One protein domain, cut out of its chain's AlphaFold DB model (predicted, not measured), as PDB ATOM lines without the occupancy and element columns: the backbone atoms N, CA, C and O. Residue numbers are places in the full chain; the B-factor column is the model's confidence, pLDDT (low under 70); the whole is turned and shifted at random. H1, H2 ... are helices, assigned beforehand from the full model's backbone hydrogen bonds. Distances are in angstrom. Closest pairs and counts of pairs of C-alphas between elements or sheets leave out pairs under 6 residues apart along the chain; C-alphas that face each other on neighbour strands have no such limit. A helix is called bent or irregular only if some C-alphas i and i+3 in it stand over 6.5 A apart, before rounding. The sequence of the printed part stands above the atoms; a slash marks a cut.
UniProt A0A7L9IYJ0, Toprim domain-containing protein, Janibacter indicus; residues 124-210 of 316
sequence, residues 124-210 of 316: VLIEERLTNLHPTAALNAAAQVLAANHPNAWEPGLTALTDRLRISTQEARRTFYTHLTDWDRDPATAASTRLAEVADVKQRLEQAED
ATOM      1  N   VAL A 124      25.872  20.565  30.770       93.00
ATOM      2  CA  VAL A 124      26.869  19.596  30.283       93.00
ATOM      3  C   VAL A 124      28.180  19.729  31.059       93.00
ATOM      4  O   VAL A 124      28.740  18.730  31.503       93.00
ATOM      5  N   LEU A 125      28.645  20.962  31.279       94.88
ATOM      6  CA  LEU A 125      29.854  21.210  32.066       94.88
ATOM      7  C   LEU A 125      29.685  20.783  33.529       94.88
ATOM      8  O   LEU A 125      30.594  20.185  34.089       94.88
ATOM      9  N   ILE A 126      28.537  21.055  34.156       95.31
ATOM     10  CA  ILE A 126      28.259  20.607  35.530       95.31
ATOM     11  C   ILE A 126      28.336  19.082  35.629       95.31
ATOM     12  O   ILE A 126      29.032  18.580  36.511       95.31
ATOM     13  N   GLU A 127      27.675  18.351  34.730       88.69
ATOM     14  CA  GLU A 127      27.677  16.883  34.764       88.69
ATOM     15  C   GLU A 127      29.086  16.308  34.581       88.69
ATOM     16  O   GLU A 127      29.491  15.391  35.300       88.69
ATOM     17  N   GLU A 128      29.879  16.897  33.685       89.00
ATOM     18  CA  GLU A 128      31.278  16.520  33.496       89.00
ATOM     19  C   GLU A 128      32.080  16.685  34.801       89.00
ATOM     20  O   GLU A 128      32.818  15.775  35.186       89.00
ATOM     21  N   ARG A 129      31.901  17.791  35.542       90.06
ATOM     22  CA  ARG A 129      32.613  18.022  36.813       90.06
ATOM     23  C   ARG A 129      32.185  17.036  37.889       90.06
ATOM     24  O   ARG A 129      33.031  16.563  38.642       90.06
ATOM     25  N   LEU A 130      30.894  16.730  37.965       85.44
ATOM     26  CA  LEU A 130      30.346  15.755  38.911       85.44
ATOM     27  C   LEU A 130      30.821  14.329  38.622       85.44
ATOM     28  O   LEU A 130      30.908  13.514  39.538       85.44
ATOM     29  N   THR A 131      31.137  14.039  37.363       81.12
ATOM     30  CA  THR A 131      31.603  12.724  36.924       81.12
ATOM     31  C   THR A 131      33.112  12.560  37.094       81.12
ATOM     32  O   THR A 131      33.556  11.525  37.586       81.12
ATOM     33  N   ASN A 132      33.899  13.580  36.742       79.69
ATOM     34  CA  ASN A 132      35.356  13.457  36.609       79.69
ATOM     35  C   ASN A 132      36.165  14.045  37.774       79.69
ATOM     36  O   ASN A 132      37.393  13.941  37.777       79.69
ATOM     37  N   LEU A 133      35.530  14.697  38.754       80.56
ATOM     38  CA  LEU A 133      36.221  15.265  39.915       80.56
ATOM     39  C   LEU A 133      35.848  14.558  41.215       80.56
ATOM     40  O   LEU A 133      34.726  14.103  41.420       80.56
ATOM     41  N   HIS A 134      36.795  14.552  42.155       82.44
ATOM     42  CA  HIS A 134      36.532  14.138  43.532       82.44
ATOM     43  C   HIS A 134      35.408  14.999  44.149       82.44
ATOM     44  O   HIS A 134      35.424  16.212  43.923       82.44
ATOM     45  N   PRO A 135      34.489  14.455  44.977       79.31
ATOM     46  CA  PRO A 135      33.268  15.149  45.411       79.31
ATOM     47  C   PRO A 135      33.449  16.587  45.924       79.31
ATOM     48  O   PRO A 135      32.687  17.487  45.575       79.31
ATOM     49  N   THR A 136      34.495  16.838  46.713       79.19
ATOM     50  CA  THR A 136      34.813  18.179  47.230       79.19
ATOM     51  C   THR A 136      35.250  19.160  46.139       79.19
ATOM     52  O   THR A 136      34.869  20.329  46.171       79.19
ATOM     53  N   ALA A 137      36.038  18.708  45.162       89.81
ATOM     54  CA  ALA A 137      36.434  19.515  44.010       89.81
ATOM     55  C   ALA A 137      35.266  19.689  43.027       89.81
ATOM     56  O   ALA A 137      35.058  20.790  42.518       89.81
ATOM     57  N   ALA A 138      34.468  18.633  42.833       89.25
ATOM     58  CA  ALA A 138      33.281  18.625  41.990       89.25
ATOM     59  C   ALA A 138      32.261  19.676  42.439       89.25
ATOM     60  O   ALA A 138      31.812  20.466  41.615       89.25
ATOM     61  N   LEU A 139      31.960  19.753  43.744       94.62
ATOM     62  CA  LEU A 139      31.030  20.749  44.282       94.62
ATOM     63  C   LEU A 139      31.463  22.180  43.947       94.62
ATOM     64  O   LEU A 139      30.651  22.968  43.471       94.62
ATOM     65  N   ASN A 140      32.734  22.517  44.191       95.62
ATOM     66  CA  ASN A 140      33.251  23.859  43.919       95.62
ATOM     67  C   ASN A 140      33.212  24.173  42.416       95.62
ATOM     68  O   ASN A 140      32.664  25.198  42.015       95.62
ATOM     69  N   ALA A 141      33.730  23.275  41.574       94.94
ATOM     70  CA  ALA A 141      33.777  23.485  40.128       94.94
ATOM     71  C   ALA A 141      32.374  23.578  39.502       94.94
ATOM     72  O   ALA A 141      32.116  24.454  38.679       94.94
ATOM     73  N   ALA A 142      31.442  22.720  39.916       96.44
ATOM     74  CA  ALA A 142      30.073  22.746  39.417       96.44
ATOM     75  C   ALA A 142      29.304  23.985  39.902       96.44
ATOM     76  O   ALA A 142      28.560  24.589  39.133       96.44
ATOM     77  N   ALA A 143      29.521  24.422  41.148       97.56
ATOM     78  CA  ALA A 143      28.927  25.646  41.674       97.56
ATOM     79  C   ALA A 143      29.420  26.911  40.944       97.56
ATOM     80  O   ALA A 143      28.637  27.840  40.762       97.56
ATOM     81  N   GLN A 144      30.676  26.941  40.481       97.12
ATOM     82  CA  GLN A 144      31.198  28.025  39.637       97.12
ATOM     83  C   GLN A 144      30.479  28.107  38.288       97.12
ATOM     84  O   GLN A 144      30.088  29.192  37.868       97.12
ATOM     85  N   VAL A 145      30.283  26.967  37.619       97.81
ATOM     86  CA  VAL A 145      29.527  26.916  36.356       97.81
ATOM     87  C   VAL A 145      28.071  27.319  36.597       97.81
ATOM     88  O   VAL A 145      27.509  28.112  35.847       97.81
ATOM     89  N   LEU A 146      27.459  26.821  37.675       98.19
ATOM     90  CA  LEU A 146      26.078  27.148  38.019       98.19
ATOM     91  C   LEU A 146      25.883  28.647  38.286       98.19
ATOM     92  O   LEU A 146      24.860  29.195  37.887       98.19
ATOM     93  N   ALA A 147      26.858  29.306  38.919       97.88
ATOM     94  CA  ALA A 147      26.845  30.751  39.149       97.88
ATOM     95  C   ALA A 147      26.849  31.559  37.841       97.88
ATOM     96  O   ALA A 147      26.194  32.594  37.769       97.88
ATOM     97  N   ALA A 148      27.524  31.061  36.801       97.31
ATOM     98  CA  ALA A 148      27.560  31.690  35.481       97.31
ATOM     99  C   ALA A 148      26.302  31.440  34.631       97.31
ATOM    100  O   ALA A 148      26.090  32.114  33.620       97.31
ATOM    101  N   ASN A 149      25.464  30.475  35.016       96.94
ATOM    102  CA  ASN A 149      24.228  30.163  34.308       96.94
ATOM    103  C   ASN A 149      23.122  31.185  34.600       96.94
ATOM    104  O   ASN A 149      23.109  31.862  35.628       96.94
ATOM    105  N   HIS A 150      22.122  31.219  33.716       94.56
ATOM    106  CA  HIS A 150      20.920  32.024  33.912       94.56
ATOM    107  C   HIS A 150      20.204  31.668  35.235       94.56
ATOM    108  O   HIS A 150      20.084  30.477  35.542       94.56
ATOM    109  N   PRO A 151      19.628  32.645  35.971       95.38
ATOM    110  CA  PRO A 151      18.989  32.414  37.273       95.38
ATOM    111  C   PRO A 151      17.949  31.289  37.330       95.38
ATOM    112  O   PRO A 151      17.831  30.585  38.330       95.38
ATOM    113  N   ASN A 152      17.232  31.061  36.229       94.88
ATOM    114  CA  ASN A 152      16.257  29.968  36.114       94.88
ATOM    115  C   ASN A 152      16.874  28.564  36.284       94.88
ATOM    116  O   ASN A 152      16.146  27.617  36.571       94.88
ATOM    117  N   ALA A 153      18.188  28.415  36.103       94.88
ATOM    118  CA  ALA A 153      18.897  27.150  36.266       94.88
ATOM    119  C   ALA A 153      19.388  26.904  37.703       94.88
ATOM    120  O   ALA A 153      19.777  25.780  38.012       94.88
ATOM    121  N   TRP A 154      19.376  27.910  38.588       96.50
ATOM    122  CA  TRP A 154      20.025  27.820  39.902       96.50
ATOM    123  C   TRP A 154      19.376  26.802  40.842       96.50
ATOM    124  O   TRP A 154      20.072  25.926  41.343       96.50
ATOM    125  N   GLU A 155      18.061  26.863  41.070       96.50
ATOM    126  CA  GLU A 155      17.384  25.903  41.963       96.50
ATOM    127  C   GLU A 155      17.386  24.462  41.407       96.50
ATOM    128  O   GLU A 155      17.740  23.546  42.161       96.50
ATOM    129  N   PRO A 156      17.090  24.216  40.110       95.00
ATOM    130  CA  PRO A 156      17.261  22.886  39.524       95.00
ATOM    131  C   PRO A 156      18.703  22.375  39.635       95.00
ATOM    132  O   PRO A 156      18.923  21.225  40.009       95.00
ATOM    133  N   GLY A 157      19.691  23.237  39.374       95.12
ATOM    134  CA  GLY A 157      21.106  22.890  39.481       95.12
ATOM    135  C   GLY A 157      21.521  22.554  40.910       95.12
ATOM    136  O   GLY A 157      22.161  21.535  41.131       95.12
ATOM    137  N   LEU A 158      21.107  23.349  41.901       97.25
ATOM    138  CA  LEU A 158      21.362  23.069  43.317       97.25
ATOM    139  C   LEU A 158      20.783  21.719  43.749       97.25
ATOM    140  O   LEU A 158      21.451  20.992  44.480       97.25
ATOM    141  N   THR A 159      19.583  21.383  43.273       93.88
ATOM    142  CA  THR A 159      18.947  20.081  43.529       93.88
ATOM    143  C   THR A 159      19.769  18.945  42.914       93.88
ATOM    144  O   THR A 159      20.100  17.976  43.593       93.88
ATOM    145  N   ALA A 160      20.210  19.099  41.662       89.19
ATOM    146  CA  ALA A 160      21.079  18.116  41.016       89.19
ATOM    147  C   ALA A 160      22.405  17.920  41.779       89.19
ATOM    148  O   ALA A 160      22.845  16.789  41.967       89.19
ATOM    149  N   LEU A 161      23.018  19.000  42.285       92.25
ATOM    150  CA  LEU A 161      24.238  18.918  43.097       92.25
ATOM    151  C   LEU A 161      24.012  18.161  44.411       92.25
ATOM    152  O   LEU A 161      24.850  17.337  44.785       92.25
ATOM    153  N   THR A 162      22.910  18.433  45.119       93.38
ATOM    154  CA  THR A 162      22.607  17.749  46.384       93.38
ATOM    155  C   THR A 162      22.382  16.265  46.175       93.38
ATOM    156  O   THR A 162      22.937  15.459  46.922       93.38
ATOM    157  N   ASP A 163      21.632  15.911  45.134       85.94
ATOM    158  CA  ASP A 163      21.263  14.530  44.845       85.94
ATOM    159  C   ASP A 163      22.484  13.733  44.382       85.94
ATOM    160  O   ASP A 163      22.773  12.655  44.906       85.94
ATOM    161  N   ARG A 164      23.266  14.298  43.453       84.44
ATOM    162  CA  ARG A 164      24.423  13.625  42.854       84.44
ATOM    163  C   ARG A 164      25.571  13.428  43.841       84.44
ATOM    164  O   ARG A 164      26.202  12.373  43.831       84.44
ATOM    165  N   LEU A 165      25.844  14.422  44.690       86.50
ATOM    166  CA  LEU A 165      26.944  14.375  45.661       86.50
ATOM    167  C   LEU A 165      26.516  13.848  47.038       86.50
ATOM    168  O   LEU A 165      27.372  13.663  47.901       86.50
ATOM    169  N   ARG A 166      25.215  13.598  47.251       88.19
ATOM    170  CA  ARG A 166      24.628  13.174  48.534       88.19
ATOM    171  C   ARG A 166      24.987  14.119  49.694       88.19
ATOM    172  O   ARG A 166      25.293  13.676  50.801       88.19
ATOM    173  N   ILE A 167      24.950  15.428  49.436       90.81
ATOM    174  CA  ILE A 167      25.255  16.491  50.411       90.81
ATOM    175  C   ILE A 167      23.996  17.241  50.852       90.81
ATOM    176  O   ILE A 167      22.945  17.170  50.218       90.81
ATOM    177  N   SER A 168      24.102  18.013  51.935       95.44
ATOM    178  CA  SER A 168      22.981  18.836  52.400       95.44
ATOM    179  C   SER A 168      22.713  20.034  51.478       95.44
ATOM    180  O   SER A 168      23.637  20.672  50.968       95.44
ATOM    181  N   THR A 169      21.444  20.432  51.347       94.94
ATOM    182  CA  THR A 169      21.049  21.644  50.605       94.94
ATOM    183  C   THR A 169      21.726  22.906  51.138       94.94
ATOM    184  O   THR A 169      22.065  23.802  50.369       94.94
ATOM    185  N   GLN A 170      21.958  22.988  52.451       96.62
ATOM    186  CA  GLN A 170      22.649  24.123  53.062       96.62
ATOM    187  C   GLN A 170      24.115  24.202  52.617       96.62
ATOM    188  O   GLN A 170      24.619  25.294  52.359       96.62
ATOM    189  N   GLU A 171      24.793  23.059  52.513       95.56
ATOM    190  CA  GLU A 171      26.170  22.990  52.037       95.56
ATOM    191  C   GLU A 171      26.277  23.395  50.565       95.56
ATOM    192  O   GLU A 171      27.071  24.281  50.248       95.56
ATOM    193  N   ALA A 172      25.421  22.839  49.699       95.81
ATOM    194  CA  ALA A 172      25.368  23.206  48.285       95.81
ATOM    195  C   ALA A 172      25.105  24.710  48.095       95.81
ATOM    196  O   ALA A 172      25.846  25.390  47.384       95.81
ATOM    197  N   ARG A 173      24.103  25.260  48.799       97.94
ATOM    198  CA  ARG A 173      23.754  26.690  48.738       97.94
ATOM    199  C   ARG A 173      24.870  27.597  49.234       97.94
ATOM    200  O   ARG A 173      25.093  28.644  48.635       97.94
ATOM    201  N   ARG A 174      25.575  27.224  50.305       97.44
ATOM    202  CA  ARG A 174      26.692  28.018  50.834       97.44
ATOM    203  C   ARG A 174      27.812  28.132  49.804       97.44
ATOM    204  O   ARG A 174      28.273  29.240  49.552       97.44
ATOM    205  N   THR A 175      28.221  27.011  49.208       97.44
ATOM    206  CA  THR A 175      29.278  26.999  48.186       97.44
ATOM    207  C   THR A 175      28.847  27.758  46.932       97.44
ATOM    208  O   THR A 175      29.593  28.597  46.431       97.44
ATOM    209  N   PHE A 176      27.615  27.538  46.469       98.00
ATOM    210  CA  PHE A 176      27.040  28.280  45.348       98.00
ATOM    211  C   PHE A 176      27.014  29.790  45.596       98.00
ATOM    212  O   PHE A 176      27.484  30.547  44.755       98.00
ATOM    213  N   TYR A 177      26.538  30.238  46.761       97.44
ATOM    214  CA  TYR A 177      26.443  31.663  47.080       97.44
ATOM    215  C   TYR A 177      27.811  32.360  47.078       97.44
ATOM    216  O   TYR A 177      27.916  33.509  46.649       97.44
ATOM    217  N   THR A 178      28.868  31.670  47.524       96.62
ATOM    218  CA  THR A 178      30.240  32.185  47.429       96.62
ATOM    219  C   THR A 178      30.614  32.479  45.977       96.62
ATOM    220  O   THR A 178      31.016  33.599  45.675       96.62
ATOM    221  N   HIS A 179      30.407  31.523  45.070       96.94
ATOM    222  CA  HIS A 179      30.742  31.707  43.657       96.94
ATOM    223  C   HIS A 179      29.815  32.684  42.934       96.94
ATOM    224  O   HIS A 179      30.294  33.460  42.113       96.94
ATOM    225  N   LEU A 180      28.525  32.710  43.277       97.44
ATOM    226  CA  LEU A 180      27.579  33.690  42.750       97.44
ATOM    227  C   LEU A 180      27.990  35.115  43.126       97.44
ATOM    228  O   LEU A 180      27.999  35.992  42.274       97.44
ATOM    229  N   THR A 181      28.402  35.340  44.376       96.69
ATOM    230  CA  THR A 181      28.855  36.665  44.827       96.69
ATOM    231  C   THR A 181      30.089  37.139  44.055       96.69
ATOM    232  O   THR A 181      30.215  38.328  43.760       96.69
ATOM    233  N   ASP A 182      31.015  36.232  43.748       95.00
ATOM    234  CA  ASP A 182      32.203  36.565  42.961       95.00
ATOM    235  C   ASP A 182      31.856  36.809  41.487       95.00
ATOM    236  O   ASP A 182      32.358  37.771  40.903       95.00
ATOM    237  N   TRP A 183      30.957  35.999  40.918       96.69
ATOM    238  CA  TRP A 183      30.453  36.176  39.559       96.69
ATOM    239  C   TRP A 183      29.710  37.506  39.396       96.69
ATOM    240  O   TRP A 183      30.052  38.282  38.515       96.69
ATOM    241  N   ASP A 184      28.771  37.827  40.288       94.88
ATOM    242  CA  ASP A 184      27.999  39.077  40.254       94.88
ATOM    243  C   ASP A 184      28.881  40.324  40.417       94.88
ATOM    244  O   ASP A 184      28.552  41.396  39.902       94.88
ATOM    245  N   ARG A 185      30.003  40.210  41.144       96.25
ATOM    246  CA  ARG A 185      30.935  41.325  41.356       96.25
ATOM    247  C   ARG A 185      31.699  41.675  40.084       96.25
ATOM    248  O   ARG A 185      31.832  42.857  39.771       96.25
ATOM    249  N   ASP A 186      32.265  40.674  39.419       95.88
ATOM    250  CA  ASP A 186      33.081  40.853  38.217       95.88
ATOM    251  C   ASP A 186      33.071  39.573  37.357       95.88
ATOM    252  O   ASP A 186      33.978  38.734  37.472       95.88
ATOM    253  N   PRO A 187      32.065  39.422  36.470       94.50
ATOM    254  CA  PRO A 187      31.953  38.251  35.605       94.50
ATOM    255  C   PRO A 187      33.175  38.069  34.700       94.50
ATOM    256  O   PRO A 187      33.593  36.940  34.457       94.50
ATOM    257  N   ALA A 188      33.781  39.167  34.237       94.00
ATOM    258  CA  ALA A 188      34.908  39.126  33.309       94.00
ATOM    259  C   ALA A 188      36.170  38.565  33.981       94.00
ATOM    260  O   ALA A 188      36.857  37.701  33.430       94.00
ATOM    261  N   THR A 189      36.464  39.002  35.208       94.31
ATOM    262  CA  THR A 189      37.577  38.440  35.988       94.31
ATOM    263  C   THR A 189      37.318  36.977  36.361       94.31
ATOM    264  O   THR A 189      38.229  36.143  36.258       94.31
ATOM    265  N   ALA A 190      36.085  36.633  36.745       93.56
ATOM    266  CA  ALA A 190      35.711  35.257  37.062       93.56
ATOM    267  C   ALA A 190      35.883  34.330  35.843       93.56
ATOM    268  O   ALA A 190      36.578  33.314  35.939       93.56
ATOM    269  N   ALA A 191      35.351  34.720  34.681       93.81
ATOM    270  CA  ALA A 191      35.484  33.992  33.421       93.81
ATOM    271  C   ALA A 191      36.945  33.874  32.964       93.81
ATOM    272  O   ALA A 191      37.392  32.785  32.608       93.81
ATOM    273  N   SER A 192      37.726  34.957  33.036       91.62
ATOM    274  CA  SER A 192      39.156  34.957  32.690       91.62
ATOM    275  C   SER A 192      39.957  33.950  33.522       91.62
ATOM    276  O   SER A 192      40.784  33.209  32.988       91.62
ATOM    277  N   THR A 193      39.655  33.851  34.820       91.44
ATOM    278  CA  THR A 193      40.283  32.854  35.698       91.44
ATOM    279  C   THR A 193      39.970  31.435  35.226       91.44
ATOM    280  O   THR A 193      40.868  30.601  35.154       91.44
ATOM    281  N   ARG A 194      38.715  31.151  34.852       91.81
ATOM    282  CA  ARG A 194      38.334  29.828  34.332       91.81
ATOM    283  C   ARG A 194      38.992  29.540  32.982       91.81
ATOM    284  O   ARG A 194      39.492  28.442  32.768       91.81
ATOM    285  N   LEU A 195      39.074  30.536  32.098       90.06
ATOM    286  CA  LEU A 195      39.740  30.421  30.798       90.06
ATOM    287  C   LEU A 195      41.235  30.092  30.916       90.06
ATOM    288  O   LEU A 195      41.770  29.415  30.035       90.06
ATOM    289  N   ALA A 196      41.903  30.545  31.981       87.06
ATOM    290  CA  ALA A 196      43.296  30.203  32.268       87.06
ATOM    291  C   ALA A 196      43.471  28.734  32.701       87.06
ATOM    292  O   ALA A 196      44.499  28.131  32.404       87.06
ATOM    293  N   GLU A 197      42.455  28.144  33.333       85.88
ATOM    294  CA  GLU A 197      42.432  26.749  33.805       85.88
ATOM    295  C   GLU A 197      41.949  25.754  32.733       85.88
ATOM    296  O   GLU A 197      41.910  24.547  32.960       85.88
ATOM    297  N   VAL A 198      41.615  26.218  31.523       80.94
ATOM    298  CA  VAL A 198      41.140  25.348  30.430       80.94
ATOM    299  C   VAL A 198      42.181  24.297  30.017       80.94
ATOM    300  O   VAL A 198      41.820  23.216  29.555       80.94
ATOM    301  N   ALA A 199      43.476  24.564  30.202       74.69
ATOM    302  CA  ALA A 199      44.509  23.554  29.969       74.69
ATOM    303  C   ALA A 199      44.325  22.321  30.879       74.69
ATOM    304  O   ALA A 199      44.485  21.191  30.417       74.69
ATOM    305  N   ASP A 200      43.894  22.533  32.125       80.25
ATOM    306  CA  ASP A 200      43.632  21.460  33.089       80.25
ATOM    307  C   ASP A 200      42.374  20.665  32.715       80.25
ATOM    308  O   ASP A 200      42.274  19.477  33.018       80.25
ATOM    309  N   VAL A 201      41.416  21.297  32.026       77.38
ATOM    310  CA  VAL A 201      40.237  20.619  31.461       77.38
ATOM    311  C   VAL A 201      40.672  19.594  30.434       77.38
ATOM    312  O   VAL A 201      40.263  18.440  30.523       77.38
ATOM    313  N   LYS A 202      41.510  20.004  29.476       79.19
ATOM    314  CA  LYS A 202      42.008  19.106  28.435       79.19
ATOM    315  C   LYS A 202      42.693  17.895  29.066       79.19
ATOM    316  O   LYS A 202      42.329  16.769  28.757       79.19
ATOM    317  N   GLN A 203      43.611  18.137  30.000       79.38
ATOM    318  CA  GLN A 203      44.323  17.066  30.689       79.38
ATOM    319  C   GLN A 203      43.371  16.141  31.467       79.38
ATOM    320  O   GLN A 203      43.546  14.927  31.442       79.38
ATOM    321  N   ARG A 204      42.356  16.688  32.148       82.88
ATOM    322  CA  ARG A 204      41.351  15.898  32.875       82.88
ATOM    323  C   ARG A 204      40.509  15.028  31.943       82.88
ATOM    324  O   ARG A 204      40.264  13.873  32.271       82.88
ATOM    325  N   LEU A 205      40.080  15.565  30.803       78.50
ATOM    326  CA  LEU A 205      39.304  14.820  29.813       78.50
ATOM    327  C   LEU A 205      40.145  13.720  29.145       78.50
ATOM    328  O   LEU A 205      39.661  12.600  29.034       78.50
ATOM    329  N   GLU A 206      41.410  13.993  28.800       79.38
ATOM    330  CA  GLU A 206      42.355  12.975  28.300       79.38
ATOM    331  C   GLU A 206      42.544  11.851  29.323       79.38
ATOM    332  O   GLU A 206      42.419  10.676  29.000       79.38
ATOM    333  N   GLN A 207      42.768  12.199  30.592       77.38
ATOM    334  CA  GLN A 207      42.891  11.211  31.665       77.38
ATOM    335  C   GLN A 207      41.614  10.385  31.851       77.38
ATOM    336  O   GLN A 207      41.703   9.196  32.149       77.38
ATOM    337  N   ALA A 208      40.436  10.991  31.682       73.06
ATOM    338  CA  ALA A 208      39.164  10.283  31.749       73.06
ATOM    339  C   ALA A 208      38.969   9.336  30.548       73.06
ATOM    340  O   ALA A 208      38.503   8.211  30.738       73.06
ATOM    341  N   GLU A 209      39.355   9.736  29.333       72.38
ATOM    342  CA  GLU A 209      39.307   8.907  28.113       72.38
ATOM    343  C   GLU A 209      40.366   7.788  28.101       72.38
ATOM    344  O   GLU A 209      40.099   6.697  27.599       72.38
ATOM    345  N   ASP A 210      41.511   7.986  28.752       76.81
ATOM    346  CA  ASP A 210      42.569   6.971  28.854       76.81
ATOM    347  C   ASP A 210      42.414   6.037  30.069       76.81
ATOM    348  O   ASP A 210      43.045   4.976  30.133       76.81
TER     349      ASP A 210
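What this domain is: This is residues 124 to 210 of the 316 residues of the protein "Toprim domain-containing protein" of Janibacter indicus (UniProt A0A7L9IYJ0). Helix H2 forms the middle of a small helical body, with H1 and H3 side by side with it, antiparallel, and H4 packed on it at a slant. From the end of H4 the chain turns off into an arm of two helices, H5 and then H6, which bows out past the body and comes back to H1 near its far end; residues 195 to 200 stand free. The printed part has 87 residues with six named helices, H1 to H6 in that order, and no named strand; the class is all helix. It is compact, with a radius of gyration of the C-alphas of 12.8 A and spans of 35 by 31 by 20 A.

How they stand to each other: H1, residues 124 to 132, forms a helical hairpin with H2, residues 135 to 148; they touch, with the C-alphas of Ile 126 and Ala 142 closest at 4.8 A, and run opposite ways at a shallow tilt of 9 degrees. H2 is the hub, touching three helices. It forms a second hairpin with H3, residues 151 to 165, at a shallow tilt of 8 degrees, opposite ways; the closest C-alphas, of Leu 146 and Trp 154, are 6.4 A apart. H3 is irregular, with C-alphas 152 and 155 7.2 A apart. H4, residues 169 to 185, touches H2 at a steep tilt of 45 degrees, the same way; the closest C-alphas, of Ala 147 and Leu 180, are 4.7 A apart. H3 and H4 also form a hairpin, at a steep tilt of 41 degrees; H3 touches H4 with residues 158 to 162 alone, closest at the C-alphas of Thr 162 and Thr 169, 6.0 A. H5, residues 187 to 196, is about perpendicular to H4, at 77 degrees, and close but not clearly touching; the closest C-alphas, of Trp 183 and Ala 190, are 5.9 A apart. H6, residues 198 to 210, meets H5 only through their link. With residues 204 to 208 alone H6 only just touches H1, with 3 pairs of C-alphas within 8 A, the closest those of Asn 132 and Ala 208 at 6.9 A. H6 is apart from H2, H3 and H4. In H1, H4, H5 and H6 every O i to N i+4 pair is within hydrogen-bond range; in H2 9 of 10 are, in H3 9 of 11.

Where its parts are: H1 begins at C-alpha 124, (26.869, 19.596, 30.283), and spans 12.2 A. H2 measures 20.1 A, H3 21.4 A and H4 23.9 A from first to last C-alpha; H4 ends at C-alpha 185, (30.935, 41.325, 41.356). H5 spans 14.3 A and H6 18.5 A, ending at C-alpha 210, (42.569, 6.971, 28.854).

The domain as a whole: The two C-alphas farthest apart, of Arg 185 and Asp 210, are 38.4 A apart. The printed part has no cut, and the five links between its helices are tight. Mean pLDDT of the printed part is 90.6, that of H6 is 78, and no printed residue is under 70.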